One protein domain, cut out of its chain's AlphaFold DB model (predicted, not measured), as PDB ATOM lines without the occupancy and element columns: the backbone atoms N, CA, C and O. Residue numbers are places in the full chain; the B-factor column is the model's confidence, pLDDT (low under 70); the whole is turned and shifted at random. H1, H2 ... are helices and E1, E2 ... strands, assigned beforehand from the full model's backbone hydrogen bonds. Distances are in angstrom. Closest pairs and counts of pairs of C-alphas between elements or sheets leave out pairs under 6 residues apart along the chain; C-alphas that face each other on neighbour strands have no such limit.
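This is residues 22 to 83 of the 83 residues of the protein "Intimin" of Salmonella enterica I (UniProt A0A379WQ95). With little regular structure, the domain is a long two-stranded ribbon, E1 and E2, with loops and one short helix, H1, to one side of it. The long link of residues 32 to 55 folds back beside the ribbon before H1. The printed part has 62 residues, in the order E1, H1, E2; the sheet, E1 - E2, is antiparallel and the class is mixed, with only 24 residues in named elements. It is compact, radius of gyration of the C-alphas 12.1 A, yet elongated, spanning 38 by 19 by 13 A.

E1, residues 24 to 31, begins at C-alpha 24 (3.798, -24.221, 53.452) and is 21.3 A long. H1, residues 56 to 63, is 9.9 A long. E2, residues 75 to 82, is 23.5 A long and ends at C-alpha 82 (5.611, -21.657, 56.598).

E1 and E2 are antiparallel neighbours at 158 degrees; N 25 and O 81 are within hydrogen-bond range at 2.8 A. In H1 every O i to N i+4 pair is within hydrogen-bond range.

The farthest C-alphas, Leu 23 and Glu 68, are 38.2 A apart. Both links are long. The printed part has no cut, and no printed residue is under 70 in pLDDT.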
ATOM      1  N   ALA A  22      -0.662 -27.316  52.474       87.00
ATOM      2  CA  ALA A  22      -1.211 -25.986  52.221       87.00
ATOM      3  C   ALA A  22      -0.689 -24.907  53.190       87.00
ATOM      4  O   ALA A  22      -0.753 -23.719  52.859       87.00
ATOM      5  N   LEU A  23      -0.151 -25.302  54.351       89.81
ATOM      6  CA  LEU A  23       0.471 -24.412  55.342       89.81
ATOM      7  C   LEU A  23       1.877 -23.945  54.950       89.81
ATOM      8  O   LEU A  23       2.427 -23.057  55.602       89.81
ATOM      9  N   TYR A  24       2.461 -24.539  53.915       89.69
ATOM     10  CA  TYR A  24       3.798 -24.221  53.452       89.69
ATOM     11  C   TYR A  24       3.743 -23.673  52.030       89.69
ATOM     12  O   TYR A  24       2.960 -24.126  51.197       89.69
ATOM     13  N   ASP A  25       4.584 -22.683  51.765       92.31
ATOM     14  CA  ASP A  25       5.031 -22.393  50.415       92.31
ATOM     15  C   ASP A  25       6.288 -23.212  50.143       92.31
ATOM     16  O   ASP A  25       7.178 -23.285  50.993       92.31
ATOM     17  N   TYR A  26       6.371 -23.833  48.972       90.69
ATOM     18  CA  TYR A  26       7.558 -24.549  48.528       90.69
ATOM     19  C   TYR A  26       7.904 -24.210  47.081       90.69
ATOM     20  O   TYR A  26       7.043 -23.917  46.253       90.69
ATOM     21  N   GLN A  27       9.195 -24.268  46.776       92.38
ATOM     22  CA  GLN A  27       9.718 -24.111  45.427       92.38
ATOM     23  C   GLN A  27      10.921 -25.029  45.232       92.38
ATOM     24  O   GLN A  27      11.732 -25.233  46.147       92.38
ATOM     25  N   TRP A  28      11.051 -25.567  44.028       92.19
ATOM     26  CA  TRP A  28      12.243 -26.283  43.611       92.19
ATOM     27  C   TRP A  28      13.336 -25.308  43.182       92.19
ATOM     28  O   TRP A  28      13.068 -24.213  42.692       92.19
ATOM     29  N   GLU A  29      14.588 -25.711  43.354       91.31
ATOM     30  CA  GLU A  29      15.747 -24.936  42.931       91.31
ATOM     31  C   GLU A  29      16.825 -25.866  42.378       91.31
ATOM     32  O   GLU A  29      17.198 -26.859  43.015       91.31
ATOM     33  N   PHE A  30      17.343 -25.520  41.197       91.12
ATOM     34  CA  PHE A  30      18.540 -26.148  40.659       91.12
ATOM     35  C   PHE A  30      19.778 -25.515  41.286       91.12
ATOM     36  O   PHE A  30      19.891 -24.299  41.422       91.12
ATOM     37  N   THR A  31      20.731 -26.355  41.661       89.88
ATOM     38  CA  THR A  31      21.953 -25.955  42.356       89.88
ATOM     39  C   THR A  31      23.174 -26.589  41.704       89.88
ATOM     40  O   THR A  31      23.085 -27.616  41.029       89.88
ATOM     41  N   GLY A  32      24.337 -25.981  41.928       87.25
ATOM     42  CA  GLY A  32      25.601 -26.479  41.394       87.25
ATOM     43  C   GLY A  32      25.808 -26.127  39.923       87.25
ATOM     44  O   GLY A  32      25.352 -25.087  39.443       87.25
ATOM     45  N   GLN A  33      26.561 -26.982  39.239       87.94
ATOM     46  CA  GLN A  33      26.927 -26.838  37.834       87.94
ATOM     47  C   GLN A  33      26.383 -28.024  37.041       87.94
ATOM     48  O   GLN A  33      26.288 -29.129  37.575       87.94
ATOM     49  N   SER A  34      26.058 -27.794  35.774       84.00
ATOM     50  CA  SER A  34      25.761 -28.865  34.830       84.00
ATOM     51  C   SER A  34      26.982 -29.760  34.605       84.00
ATOM     52  O   SER A  34      28.104 -29.441  35.008       84.00
ATOM     53  N   THR A  35      26.785 -30.869  33.891       82.06
ATOM     54  CA  THR A  35      27.877 -31.775  33.507       82.06
ATOM     55  C   THR A  35      28.995 -31.075  32.722       82.06
ATOM     56  O   THR A  35      30.151 -31.466  32.861       82.06
ATOM     57  N   ASN A  36      28.683 -30.014  31.967       85.12
ATOM     58  CA  ASN A  36      29.669 -29.216  31.228       85.12
ATOM     59  C   ASN A  36      30.137 -27.949  31.974       85.12
ATOM     60  O   ASN A  36      30.871 -27.138  31.413       85.12
ATOM     61  N   GLY A  37      29.761 -27.774  33.245       83.44
ATOM     62  CA  GLY A  37      30.229 -26.667  34.085       83.44
ATOM     63  C   GLY A  37      29.372 -25.396  34.028       83.44
ATOM     64  O   GLY A  37      29.756 -24.380  34.611       83.44
ATOM     65  N   HIS A  38      28.210 -25.418  33.366       84.00
ATOM     66  CA  HIS A  38      27.318 -24.259  33.290       84.00
ATOM     67  C   HIS A  38      26.503 -24.079  34.578       84.00
ATOM     68  O   HIS A  38      25.965 -25.031  35.142       84.00
ATOM     69  N   THR A  39      26.346 -22.838  35.031       79.06
ATOM     70  CA  THR A  39      25.485 -22.471  36.164       79.06
ATOM     71  C   THR A  39      24.164 -21.871  35.678       79.06
ATOM     72  O   THR A  39      24.115 -21.268  34.610       79.06
ATOM     73  N   GLY A  40      23.103 -21.986  36.487       71.00
ATOM     74  CA  GLY A  40      21.921 -21.125  36.342       71.00
ATOM     75  C   GLY A  40      20.693 -21.710  35.637       71.00
ATOM     76  O   GLY A  40      20.138 -21.050  34.769       71.00
ATOM     77  N   ALA A  41      20.206 -22.879  36.060       82.69
ATOM     78  CA  ALA A  41      18.840 -23.308  35.739       82.69
ATOM     79  C   ALA A  41      17.837 -22.788  36.792       82.69
ATOM     80  O   ALA A  41      18.118 -22.777  37.990       82.69
ATOM     81  N   LEU A  42      16.649 -22.381  36.355       83.94
ATOM     82  CA  LEU A  42      15.556 -21.893  37.197       83.94
ATOM     83  C   LEU A  42      14.403 -22.887  37.137       83.94
ATOM     84  O   LEU A  42      13.850 -23.101  36.072       83.94
ATOM     85  N   ALA A  43      14.006 -23.486  38.259       83.56
ATOM     86  CA  ALA A  43      12.893 -24.438  38.251       83.56
ATOM     87  C   ALA A  43      11.546 -23.775  37.916       83.56
ATOM     88  O   ALA A  43      10.672 -24.433  37.364       83.56
ATOM     89  N   ASN A  44      11.392 -22.478  38.218       80.12
ATOM     90  CA  ASN A  44      10.166 -21.703  37.991       80.12
ATOM     91  C   ASN A  44       8.901 -22.347  38.586       80.12
ATOM     92  O   ASN A  44       7.807 -22.100  38.097       80.12
ATOM     93  N   THR A  45       9.053 -23.138  39.648       81.50
ATOM     94  CA  THR A  45       7.950 -23.831  40.314       81.50
ATOM     95  C   THR A  45       7.635 -23.176  41.650       81.50
ATOM     96  O   THR A  45       8.513 -23.138  42.515       81.50
ATOM     97  N   MET A  46       6.403 -22.719  41.856       88.44
ATOM     98  CA  MET A  46       5.910 -22.297  43.168       88.44
ATOM     99  C   MET A  46       4.666 -23.105  43.522       88.44
ATOM    100  O   MET A  46       3.660 -23.028  42.823       88.44
ATOM    101  N   ASN A  47       4.737 -23.862  44.618       88.56
ATOM    102  CA  ASN A  47       3.682 -24.765  45.080       88.56
ATOM    103  C   ASN A  47       3.205 -25.770  44.021       88.56
ATOM    104  O   ASN A  47       2.046 -26.182  44.026       88.56
ATOM    105  N   GLU A  48       4.107 -26.168  43.127       88.00
ATOM    106  CA  GLU A  48       3.831 -27.110  42.049       88.00
ATOM    107  C   GLU A  48       4.956 -28.136  41.881       88.00
ATOM    108  O   GLU A  48       6.106 -27.923  42.285       88.00
ATOM    109  N   ASP A  49       4.608 -29.255  41.246       88.38
ATOM    110  CA  ASP A  49       5.541 -30.332  40.945       88.38
ATOM    111  C   ASP A  49       6.600 -29.897  39.923       88.38
ATOM    112  O   ASP A  49       6.307 -29.298  38.882       88.38
ATOM    113  N   LEU A  50       7.854 -30.286  40.168       89.00
ATOM    114  CA  LEU A  50       8.922 -30.132  39.187       89.00
ATOM    115  C   LEU A  50       8.782 -31.179  38.080       89.00
ATOM    116  O   LEU A  50       9.177 -32.334  38.231       89.00
ATOM    117  N   VAL A  51       8.280 -30.754  36.924       89.75
ATOM    118  CA  VAL A  51       8.233 -31.597  35.722       89.75
ATOM    119  C   VAL A  51       9.484 -31.375  34.880       89.75
ATOM    120  O   VAL A  51       9.620 -30.323  34.239       89.75
ATOM    121  N   LEU A  52      10.368 -32.377  34.865       88.12
ATOM    122  CA  LEU A  52      11.578 -32.368  34.049       88.12
ATOM    123  C   LEU A  52      11.232 -32.564  32.558       88.12
ATOM    124  O   LEU A  52      10.489 -33.483  32.213       88.12
ATOM    125  N   PRO A  53      11.752 -31.706  31.669       87.88
ATOM    126  CA  PRO A  53      11.574 -31.821  30.232       87.88
ATOM    127  C   PRO A  53      12.375 -32.996  29.676       87.88
ATOM    128  O   PRO A  53      13.384 -33.414  30.245       87.88
ATOM    129  N   VAL A  54      11.931 -33.503  28.527       89.25
ATOM    130  CA  VAL A  54      12.545 -34.668  27.881       89.25
ATOM    131  C   VAL A  54      13.784 -34.257  27.088       89.25
ATOM    132  O   VAL A  54      14.713 -35.046  26.937       89.25
ATOM    133  N   THR A  55      13.816 -33.018  26.586       92.06
ATOM    134  CA  THR A  55      14.910 -32.517  25.748       92.06
ATOM    135  C   THR A  55      15.620 -31.310  26.355       92.06
ATOM    136  O   THR A  55      15.024 -30.493  27.061       92.06
ATOM    137  N   ASN A  56      16.902 -31.137  26.015       90.50
ATOM    138  CA  ASN A  56      17.673 -29.979  26.471       90.50
ATOM    139  C   ASN A  56      17.109 -28.651  25.945       90.50
ATOM    140  O   ASN A  56      17.158 -27.640  26.636       90.50
ATOM    141  N   LYS A  57      16.514 -28.659  24.748       91.44
ATOM    142  CA  LYS A  57      15.864 -27.477  24.173       91.44
ATOM    143  C   LYS A  57      14.656 -27.033  24.999       91.44
ATOM    144  O   LYS A  57      14.488 -25.849  25.269       91.44
ATOM    145  N   GLU A  58      13.827 -27.979  25.435       91.56
ATOM    146  CA  GLU A  58      12.705 -27.690  26.333       91.56
ATOM    147  C   GLU A  58      13.194 -27.222  27.709       91.56
ATOM    148  O   GLU A  58      12.606 -26.312  28.286       91.56
ATOM    149  N   ALA A  59      14.293 -27.787  28.221       90.12
ATOM    150  CA  ALA A  59      14.934 -27.307  29.446       90.12
ATOM    151  C   ALA A  59      15.433 -25.869  29.326       90.12
ATOM    152  O   ALA A  59      15.212 -25.074  30.239       90.12
ATOM    153  N   ALA A  60      16.049 -25.504  28.205       89.62
ATOM    154  CA  ALA A  60      16.482 -24.135  27.966       89.62
ATOM    155  C   ALA A  60      15.300 -23.161  27.943       89.62
ATOM    156  O   ALA A  60      15.358 -22.091  28.541       89.62
ATOM    157  N   GLN A  61      14.184 -23.557  27.328       89.31
ATOM    158  CA  GLN A  61      12.977 -22.731  27.283       89.31
ATOM    159  C   GLN A  61      12.284 -22.610  28.643       89.31
ATOM    160  O   GLN A  61      11.878 -21.519  29.032       89.31
ATOM    161  N   LYS A  62      12.128 -23.725  29.361       88.69
ATOM    162  CA  LYS A  62      11.343 -23.783  30.600       88.69
ATOM    163  C   LYS A  62      12.123 -23.284  31.813       88.69
ATOM    164  O   LYS A  62      11.545 -22.667  32.707       88.69
ATOM    165  N   PHE A  63      13.424 -23.551  31.835       89.75
ATOM    166  CA  PHE A  63      14.276 -23.343  32.999       89.75
ATOM    167  C   PHE A  63      15.464 -22.419  32.741       89.75
ATOM    168  O   PHE A  63      16.339 -22.322  33.594       89.75
ATOM    169  N   ALA A  64      15.532 -21.762  31.578       87.00
ATOM    170  CA  ALA A  64      16.680 -20.938  31.183       87.00
ATOM    171  C   ALA A  64      18.028 -21.690  31.249       87.00
ATOM    172  O   ALA A  64      19.084 -21.082  31.397       87.00
ATOM    173  N   ALA A  65      17.984 -23.021  31.147       87.25
ATOM    174  CA  ALA A  65      19.170 -23.857  31.120       87.25
ATOM    175  C   ALA A  65      19.968 -23.674  29.819       87.25
ATOM    176  O   ALA A  65      19.441 -23.226  28.801       87.25
ATOM    177  N   ASN A  66      21.236 -24.082  29.822       88.25
ATOM    178  CA  ASN A  66      22.015 -24.139  28.590       88.25
ATOM    179  C   ASN A  66      21.476 -25.258  27.670       88.25
ATOM    180  O   ASN A  66      21.241 -26.372  28.135       88.25
ATOM    181  N   GLU A  67      21.289 -24.987  26.373       89.00
ATOM    182  CA  GLU A  67      20.772 -25.967  25.399       89.00
ATOM    183  C   GLU A  67      21.679 -27.193  25.210       89.00
ATOM    184  O   GLU A  67      21.203 -28.259  24.816       89.00
ATOM    185  N   GLU A  68      22.972 -27.081  25.505       86.69
ATOM    186  CA  GLU A  68      23.910 -28.205  25.417       86.69
ATOM    187  C   GLU A  68      23.737 -29.191  26.584       86.69
ATOM    188  O   GLU A  68      23.975 -30.386  26.420       86.69
ATOM    189  N   ASP A  69      23.229 -28.721  27.728       84.62
ATOM    190  CA  ASP A  69      23.106 -29.506  28.966       84.62
ATOM    191  C   ASP A  69      21.671 -29.888  29.323       84.62
ATOM    192  O   ASP A  69      21.408 -30.951  29.892       84.62
ATOM    193  N   GLY A  70      20.733 -28.979  29.059       87.81
ATOM    194  CA  GLY A  70      19.435 -28.987  29.709       87.81
ATOM    195  C   GLY A  70      19.581 -28.951  31.232       87.81
ATOM    196  O   GLY A  70      20.283 -28.108  31.777       87.81
ATOM    197  N   VAL A  71      18.926 -29.875  31.936       88.31
ATOM    198  CA  VAL A  71      18.959 -29.956  33.413       88.31
ATOM    199  C   VAL A  71      19.965 -30.980  33.958       88.31
ATOM    200  O   VAL A  71      19.980 -31.262  35.155       88.31
ATOM    201  N   GLN A  72      20.794 -31.571  33.099       87.19
ATOM    202  CA  GLN A  72      21.678 -32.667  33.488       87.19
ATOM    203  C   GLN A  72      22.879 -32.171  34.304       87.19
ATOM    204  O   GLN A  72      23.533 -31.186  33.964       87.19
ATOM    205  N   GLY A  73      23.173 -32.875  35.399       86.44
ATOM    206  CA  GLY A  73      24.279 -32.561  36.307       86.44
ATOM    207  C   GLY A  73      23.934 -31.585  37.435       86.44
ATOM    208  O   GLY A  73      24.621 -31.599  38.454       86.44
ATOM    209  N   TYR A  74      22.845 -30.814  37.325       88.88
ATOM    210  CA  TYR A  74      22.390 -29.967  38.429       88.88
ATOM    211  C   TYR A  74      21.904 -30.804  39.620       88.88
ATOM    212  O   TYR A  74      21.181 -31.789  39.466       88.88
ATOM    213  N   GLY A  75      22.252 -30.367  40.829       89.12
ATOM    214  CA  GLY A  75      21.600 -30.829  42.049       89.12
ATOM    215  C   GLY A  75      20.228 -30.174  42.199       89.12
ATOM    216  O   GLY A  75      20.028 -29.042  41.760       89.12
ATOM    217  N   ILE A  76      19.290 -30.849  42.858       90.25
ATOM    218  CA  ILE A  76      17.938 -30.332  43.094       90.25
ATOM    219  C   ILE A  76      17.715 -30.209  44.599       90.25
ATOM    220  O   ILE A  76      18.011 -31.139  45.351       90.25
ATOM    221  N   ARG A  77      17.160 -29.077  45.041       90.62
ATOM    222  CA  ARG A  77      16.654 -28.912  46.409       90.62
ATOM    223  C   ARG A  77      15.248 -28.328  46.416       90.62
ATOM    224  O   ARG A  77      14.860 -27.623  45.490       90.62
ATOM    225  N   VAL A  78      14.522 -28.592  47.497       90.12
ATOM    226  CA  VAL A  78      13.277 -27.894  47.828       90.12
ATOM    227  C   VAL A  78      13.603 -26.834  48.868       90.12
ATOM    228  O   VAL A  78      14.205 -27.139  49.900       90.12
ATOM    229  N   THR A  79      13.196 -25.599  48.610       90.50
ATOM    230  CA  THR A  79      13.129 -24.561  49.642       90.50
ATOM    231  C   THR A  79      11.673 -24.388  50.040       90.50
ATOM    232  O   THR A  79      10.792 -24.449  49.185       90.50
ATOM    233  N   TYR A  80      11.417 -24.242  51.336       89.94
ATOM    234  CA  TYR A  80      10.064 -24.116  51.858       89.94
ATOM    235  C   TYR A  80      10.010 -23.108  53.003       89.94
ATOM    236  O   TYR A  80      10.967 -22.961  53.767       89.94
ATOM    237  N   SER A  81       8.875 -22.432  53.132       90.19
ATOM    238  CA  SER A  81       8.565 -21.508  54.221       90.19
ATOM    239  C   SER A  81       7.154 -21.760  54.725       90.19
ATOM    240  O   SER A  81       6.254 -22.061  53.948       90.19
ATOM    241  N   GLN A  82       6.954 -21.645  56.032       90.06
ATOM    242  CA  GLN A  82       5.611 -21.657  56.598       90.06
ATOM    243  C   GLN A  82       4.916 -20.325  56.285       90.06
ATOM    244  O   GLN A  82       5.570 -19.282  56.349       90.06
ATOM    245  N   LYS A  83       3.629 -20.380  55.935       84.44
ATOM    246  CA  LYS A  83       2.778 -19.200  55.726       84.44
ATOM    247  C   LYS A  83       2.454 -18.474  57.029       84.44
ATOM    248  O   LYS A  83       2.385 -19.149  58.084       84.44
TER     249      LYS A  83